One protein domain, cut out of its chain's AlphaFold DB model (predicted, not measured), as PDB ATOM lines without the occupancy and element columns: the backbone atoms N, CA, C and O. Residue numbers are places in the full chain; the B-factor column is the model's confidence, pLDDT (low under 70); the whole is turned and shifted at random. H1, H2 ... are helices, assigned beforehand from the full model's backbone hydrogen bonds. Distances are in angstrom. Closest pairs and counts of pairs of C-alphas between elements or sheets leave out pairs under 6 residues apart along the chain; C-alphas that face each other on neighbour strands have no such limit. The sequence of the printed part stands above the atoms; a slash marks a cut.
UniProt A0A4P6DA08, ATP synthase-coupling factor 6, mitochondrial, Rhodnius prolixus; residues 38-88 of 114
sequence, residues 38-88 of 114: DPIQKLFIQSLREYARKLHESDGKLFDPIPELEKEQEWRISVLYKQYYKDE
ATOM      1  N   ASP A  38      52.176  16.015  71.062       87.81
ATOM      2  CA  ASP A  38      51.059  16.891  71.430       87.81
ATOM      3  C   ASP A  38      51.394  18.345  71.027       87.81
ATOM      4  O   ASP A  38      52.533  18.788  71.245       87.81
ATOM      5  N   PRO A  39      50.454  19.092  70.418       89.19
ATOM      6  CA  PRO A  39      50.584  20.527  70.180       89.19
ATOM      7  C   PRO A  39      51.277  21.319  71.302       89.19
ATOM      8  O   PRO A  39      52.131  22.158  71.002       89.19
ATOM      9  N   ILE A  40      50.999  21.029  72.580       89.50
ATOM     10  CA  ILE A  40      51.630  21.748  73.701       89.50
ATOM     11  C   ILE A  40      53.138  21.462  73.811       89.50
ATOM     12  O   ILE A  40      53.941  22.351  74.094       89.50
ATOM     13  N   GLN A  41      53.552  20.225  73.533       88.69
ATOM     14  CA  GLN A  41      54.954  19.810  73.601       88.69
ATOM     15  C   GLN A  41      55.741  20.372  72.418       88.69
ATOM     16  O   GLN A  41      56.898  20.768  72.572       88.69
ATOM     17  N   LYS A  42      55.101  20.471  71.247       89.00
ATOM     18  CA  LYS A  42      55.667  21.168  70.084       89.00
ATOM     19  C   LYS A  42      55.928  22.637  70.412       89.00
ATOM     20  O   LYS A  42      57.032  23.110  70.145       89.00
ATOM     21  N   LEU A  43      54.971  23.313  71.050       91.62
ATOM     22  CA  LEU A  43      55.119  24.707  71.473       91.62
ATOM     23  C   LEU A  43      56.254  24.881  72.490       91.62
ATOM     24  O   LEU A  43      57.065  25.793  72.365       91.62
ATOM     25  N   PHE A  44      56.358  23.976  73.462       93.31
ATOM     26  CA  PHE A  44      57.432  24.019  74.452       93.31
ATOM     27  C   PHE A  44      58.821  23.819  73.827       93.31
ATOM     28  O   PHE A  44      59.775  24.526  74.140       93.31
ATOM     29  N   ILE A  45      58.957  22.878  72.891       93.31
ATOM     30  CA  ILE A  45      60.224  22.679  72.178       93.31
ATOM     31  C   ILE A  45      60.552  23.898  71.305       93.31
ATOM     32  O   ILE A  45      61.719  24.273  71.190       93.31
ATOM     33  N   GLN A  46      59.545  24.516  70.684       94.44
ATOM     34  CA  GLN A  46      59.723  25.754  69.927       94.44
ATOM     35  C   GLN A  46      60.217  26.888  70.830       94.44
ATOM     36  O   GLN A  46      61.230  27.500  70.497       94.44
ATOM     37  N   SER A  47      59.605  27.103  71.997       94.25
ATOM     38  CA  SER A  47      60.023  28.161  72.925       94.25
ATOM     39  C   SER A  47      61.431  27.937  73.477       94.25
ATOM     40  O   SER A  47      62.213  28.882  73.552       94.25
ATOM     41  N   LEU A  48      61.811  26.690  73.776       94.56
ATOM     42  CA  LEU A  48      63.184  26.361  74.169       94.56
ATOM     43  C   LEU A  48      64.197  26.673  73.064       94.56
ATOM     44  O   LEU A  48      65.269  27.204  73.345       94.56
ATOM     45  N   ARG A  49      63.875  26.352  71.806       94.50
ATOM     46  CA  ARG A  49      64.754  26.650  70.664       94.50
ATOM     47  C   ARG A  49      64.872  28.146  70.420       94.50
ATOM     48  O   ARG A  49      65.970  28.624  70.157       94.50
ATOM     49  N   GLU A  50      63.764  28.873  70.513       92.44
ATOM     50  CA  GLU A  50      63.761  30.330  70.395       92.44
ATOM     51  C   GLU A  50      64.579  30.977  71.504       92.44
ATOM     52  O   GLU A  50      65.422  31.822  71.214       92.44
ATOM     53  N   TYR A  51      64.387  30.547  72.751       91.31
ATOM     54  CA  TYR A  51      65.176  31.016  73.883       91.31
ATOM     55  C   TYR A  51      66.667  30.719  73.695       91.31
ATOM     56  O   TYR A  51      67.485  31.619  73.844       91.31
ATOM     57  N   ALA A  52      67.030  29.491  73.314       89.56
ATOM     58  CA  ALA A  52      68.423  29.123  73.077       89.56
ATOM     59  C   ALA A  52      69.050  29.961  71.954       89.56
ATOM     60  O   ALA A  52      70.166  30.449  72.105       89.56
ATOM     61  N   ARG A  53      68.324  30.184  70.851       89.44
ATOM     62  CA  ARG A  53      68.777  31.059  69.761       89.44
ATOM     63  C   ARG A  53      69.026  32.483  70.268       89.44
ATOM     64  O   ARG A  53      70.114  33.003  70.066       89.44
ATOM     65  N   LYS A  54      68.058  33.058  70.982       87.00
ATOM     66  CA  LYS A  54      68.153  34.398  71.579       87.00
ATOM     67  C   LYS A  54      69.324  34.516  72.562       87.00
ATOM     68  O   LYS A  54      70.038  35.512  72.557       87.00
ATOM     69  N   LEU A  55      69.559  33.479  73.366       86.12
ATOM     70  CA  LEU A  55      70.698  33.400  74.278       86.12
ATOM     71  C   LEU A  55      72.027  33.425  73.509       86.12
ATOM     72  O   LEU A  55      72.903  34.221  73.839       86.12
ATOM     73  N   HIS A  56      72.160  32.604  72.464       85.00
ATOM     74  CA  HIS A  56      73.360  32.572  71.623       85.00
ATOM     75  C   HIS A  56      73.596  33.885  70.868       85.00
ATOM     76  O   HIS A  56      74.739  34.308  70.747       85.00
ATOM     77  N   GLU A  57      72.537  34.534  70.386       84.56
ATOM     78  CA  GLU A  57      72.620  35.840  69.719       84.56
ATOM     79  C   GLU A  57      73.052  36.953  70.685       84.56
ATOM     80  O   GLU A  57      73.791  37.857  70.297       84.56
ATOM     81  N   SER A  58      72.616  36.879  71.946       80.12
ATOM     82  CA  SER A  58      72.930  37.894  72.953       80.12
ATOM     83  C   SER A  58      74.367  37.826  73.485       80.12
ATOM     84  O   SER A  58      74.864  38.845  73.946       80.12
ATOM     85  N   ASP A  59      75.049  36.673  73.433       78.75
ATOM     86  CA  ASP A  59      76.417  36.467  73.964       78.75
ATOM     87  C   ASP A  59      76.645  37.089  75.367       78.75
ATOM     88  O   ASP A  59      77.680  37.682  75.667       78.75
ATOM     89  N   GLY A  60      75.618  37.027  76.228       70.00
ATOM     90  CA  GLY A  60      75.636  37.608  77.579       70.00
ATOM     91  C   GLY A  60      75.327  39.110  77.667       70.00
ATOM     92  O   GLY A  60      75.386  39.680  78.757       70.00
ATOM     93  N   LYS A  61      74.984  39.757  76.551       77.25
ATOM     94  CA  LYS A  61      74.509  41.147  76.480       77.25
ATOM     95  C   LYS A  61      73.002  41.233  76.717       77.25
ATOM     96  O   LYS A  61      72.297  40.225  76.765       77.25
ATOM     97  N   LEU A  62      72.512  42.462  76.874       71.38
ATOM     98  CA  LEU A  62      71.092  42.732  77.059       71.38
ATOM     99  C   LEU A  62      70.295  42.182  75.865       71.38
ATOM    100  O   LEU A  62      70.619  42.461  74.711       71.38
ATOM    101  N   PHE A  63      69.286  41.364  76.158       69.19
ATOM    102  CA  PHE A  63      68.388  40.809  75.151       69.19
ATOM    103  C   PHE A  63      67.558  41.952  74.535       69.19
ATOM    104  O   PHE A  63      66.892  42.667  75.277       69.19
ATOM    105  N   ASP A  64      67.630  42.122  73.209       70.25
ATOM    106  CA  ASP A  64      67.043  43.230  72.433       70.25
ATOM    107  C   ASP A  64      67.427  44.636  72.961       70.25
ATOM    108  O   ASP A  64      66.630  45.287  73.644       70.25
ATOM    109  N   PRO A  65      68.639  45.150  72.652       71.50
ATOM    110  CA  PRO A  65      69.070  46.476  73.092       71.50
ATOM    111  C   PRO A  65      68.266  47.568  72.372       71.50
ATOM    112  O   PRO A  65      68.575  47.991  71.257       71.50
ATOM    113  N   ILE A  66      67.195  48.019  73.020       84.75
ATOM    114  CA  ILE A  66      66.459  49.224  72.638       84.75
ATOM    115  C   ILE A  66      67.221  50.417  73.236       84.75
ATOM    116  O   ILE A  66      67.529  50.389  74.431       84.75
ATOM    117  N   PRO A  67      67.474  51.503  72.481       85.50
ATOM    118  CA  PRO A  67      68.230  52.660  72.979       85.50
ATOM    119  C   PRO A  67      67.571  53.362  74.180       85.50
ATOM    120  O   PRO A  67      68.196  54.170  74.858       85.50
ATOM    121  N   GLU A  68      66.294  53.093  74.446       87.50
ATOM    122  CA  GLU A  68      65.574  53.565  75.631       87.50
ATOM    123  C   GLU A  68      65.969  52.792  76.898       87.50
ATOM    124  O   GLU A  68      66.141  53.403  77.952       87.50
ATOM    125  N   LEU A  69      66.177  51.474  76.794       87.62
ATOM    126  CA  LEU A  69      66.567  50.622  77.922       87.62
ATOM    127  C   LEU A  69      68.000  50.905  78.375       87.62
ATOM    128  O   LEU A  69      68.266  50.940  79.574       87.62
ATOM    129  N   GLU A  70      68.908  51.162  77.433       88.31
ATOM    130  CA  GLU A  70      70.286  51.562  77.745       88.31
ATOM    131  C   GLU A  70      70.306  52.892  78.513       88.31
ATOM    132  O   GLU A  70      70.953  53.007  79.554       88.31
ATOM    133  N   LYS A  71      69.501  53.871  78.077       91.12
ATOM    134  CA  LYS A  71      69.337  55.146  78.794       91.12
ATOM    135  C   LYS A  71      68.745  54.959  80.187       91.12
ATOM    136  O   LYS A  71      69.193  55.613  81.126       91.12
ATOM    137  N   GLU A  72      67.743  54.092  80.344       91.00
ATOM    138  CA  GLU A  72      67.179  53.792  81.665       91.00
ATOM    139  C   GLU A  72      68.230  53.139  82.572       91.00
ATOM    140  O   GLU A  72      68.347  53.501  83.746       91.00
ATOM    141  N   GLN A  73      69.025  52.211  82.036       90.69
ATOM    142  CA  GLN A  73      70.103  51.551  82.763       90.69
ATOM    143  C   GLN A  73      71.151  52.562  83.241       90.69
ATOM    144  O   GLN A  73      71.480  52.584  84.430       90.69
ATOM    145  N   GLU A  74      71.639  53.427  82.354       91.56
ATOM    146  CA  GLU A  74      72.594  54.486  82.693       91.56
ATOM    147  C   GLU A  74      72.017  55.465  83.720       91.56
ATOM    148  O   GLU A  74      72.683  55.817  84.699       91.56
ATOM    149  N   TRP A  75      70.753  55.862  83.551       94.12
ATOM    150  CA  TRP A  75      70.065  56.730  84.499       94.12
ATOM    151  C   TRP A  75      69.973  56.084  85.886       94.12
ATOM    152  O   TRP A  75      70.365  56.710  86.874       94.12
ATOM    153  N   ARG A  76      69.546  54.818  85.975       92.44
ATOM    154  CA  ARG A  76      69.484  54.060  87.238       92.44
ATOM    155  C   ARG A  76      70.850  53.963  87.902       92.44
ATOM    156  O   ARG A  76      70.962  54.207  89.102       92.44
ATOM    157  N   ILE A  77      71.885  53.651  87.126       90.88
ATOM    158  CA  ILE A  77      73.266  53.614  87.607       90.88
ATOM    159  C   ILE A  77      73.657  54.987  88.173       90.88
ATOM    160  O   ILE A  77      74.160  55.059  89.293       90.88
ATOM    161  N   SER A  78      73.352  56.086  87.479       90.75
ATOM    162  CA  SER A  78      73.658  57.443  87.956       90.75
ATOM    163  C   SER A  78      72.954  57.796  89.275       90.75
ATOM    164  O   SER A  78      73.549  58.435  90.144       90.75
ATOM    165  N   VAL A  79      71.706  57.349  89.458       93.12
ATOM    166  CA  VAL A  79      70.947  57.546  90.701       93.12
ATOM    167  C   VAL A  79      71.591  56.768  91.848       93.12
ATOM    168  O   VAL A  79      71.773  57.324  92.932       93.12
ATOM    169  N   LEU A  80      71.997  55.519  91.607       90.88
ATOM    170  CA  LEU A  80      72.722  54.711  92.593       90.88
ATOM    171  C   LEU A  80      74.054  55.365  92.974       90.88
ATOM    172  O   LEU A  80      74.366  55.467  94.159       90.88
ATOM    173  N   TYR A  81      74.806  55.869  91.993       88.94
ATOM    174  CA  TYR A  81      76.068  56.559  92.256       88.94
ATOM    175  C   TYR A  81      75.889  57.774  93.162       88.94
ATOM    176  O   TYR A  81      76.603  57.916  94.155       88.94
ATOM    177  N   LYS A  82      74.895  58.616  92.869       88.50
ATOM    178  CA  LYS A  82      74.570  59.784  93.697       88.50
ATOM    179  C   LYS A  82      74.179  59.387  95.119       88.50
ATOM    180  O   LYS A  82      74.645  60.001  96.074       88.50
ATOM    181  N   GLN A  83      73.360  58.344  95.258       90.19
ATOM    182  CA  GLN A  83      72.855  57.895  96.554       90.19
ATOM    183  C   GLN A  83      73.962  57.345  97.463       90.19
ATOM    184  O   GLN A  83      73.968  57.636  98.660       90.19
ATOM    185  N   TYR A  84      74.883  56.548  96.915       87.06
ATOM    186  CA  TYR A  84      75.874  55.826  97.719       87.06
ATOM    187  C   TYR A  84      77.242  56.509  97.791       87.06
ATOM    188  O   TYR A  84      77.914  56.380  98.811       87.06
ATOM    189  N   TYR A  85      77.642  57.257  96.759       83.31
ATOM    190  CA  TYR A  85      78.995  57.819  96.651       83.31
ATOM    191  C   TYR A  85      79.045  59.350  96.707       83.31
ATOM    192  O   TYR A  85      80.133  59.906  96.639       83.31
ATOM    193  N   LYS A  86      77.898  60.036  96.868       78.19
ATOM    194  CA  LYS A  86      77.816  61.495  97.103       78.19
ATOM    195  C   LYS A  86      78.761  62.316  96.206       78.19
ATOM    196  O   LYS A  86      79.544  63.125  96.692       78.19
ATOM    197  N   ASP A  87      78.685  62.075  94.898       66.25
ATOM    198  CA  ASP A  87      79.450  62.757  93.839       66.25
ATOM    199  C   ASP A  87      80.987  62.618  93.909       66.25
ATOM    200  O   ASP A  87      81.705  63.205  93.092       66.25
ATOM    201  N   GLU A  88      81.521  61.793  94.812       70.44
ATOM    202  CA  GLU A  88      82.934  61.432  94.808       70.44
ATOM    203  C   GLU A  88      83.207  60.413  93.695       70.44
ATOM    204  O   GLU A  88      82.483  59.431  93.511       70.44
TER     205      GLU A  88
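AT A GLANCE: This is residues 38 to 88 of the 114 residues of the protein "ATP synthase-coupling factor 6, mitochondrial" of Rhodnius prolixus (UniProt A0A4P6DA08). Two helices follow one another in a wide, open V, with the loop of residues 59 to 66 at its corner and no packing of H1 on H2. Going along the 51 printed residues you meet H1, then H2, with no named strand; the class is all helix. The whole is extended, with a radius of gyration of the C-alphas of 18.1 A and spans of 58 by 18 by 17 A.

HOW THE PARTS SIT: Look at H1, residues 39 to 58, and H2, residues 67 to 85: they are apart, with no C-alpha of the one within 8 A of the other. Residues 38 to 53, of which 39 to 53 belong to H1, stand free, as do residues 71 to 77 of H2. In H1 and H2 every O i to N i+4 pair is within hydrogen-bond range.

IN THESE COORDINATES: Find C-alpha 39 at (50.584, 20.527, 70.180); from there H1 runs 28.4 A to C-alpha 58. H2 begins at C-alpha 67, (68.230, 52.660, 72.979), and runs 26.5 A to C-alpha 85 at (78.995, 57.819, 96.651).

THE WHOLE: The C-alphas of Asp 38 and Glu 88, the two farthest apart, are 59.6 A apart. The printed part has no cut, and the link from H1 to H2 is short. Residues 63 and 87 have pLDDT under 70.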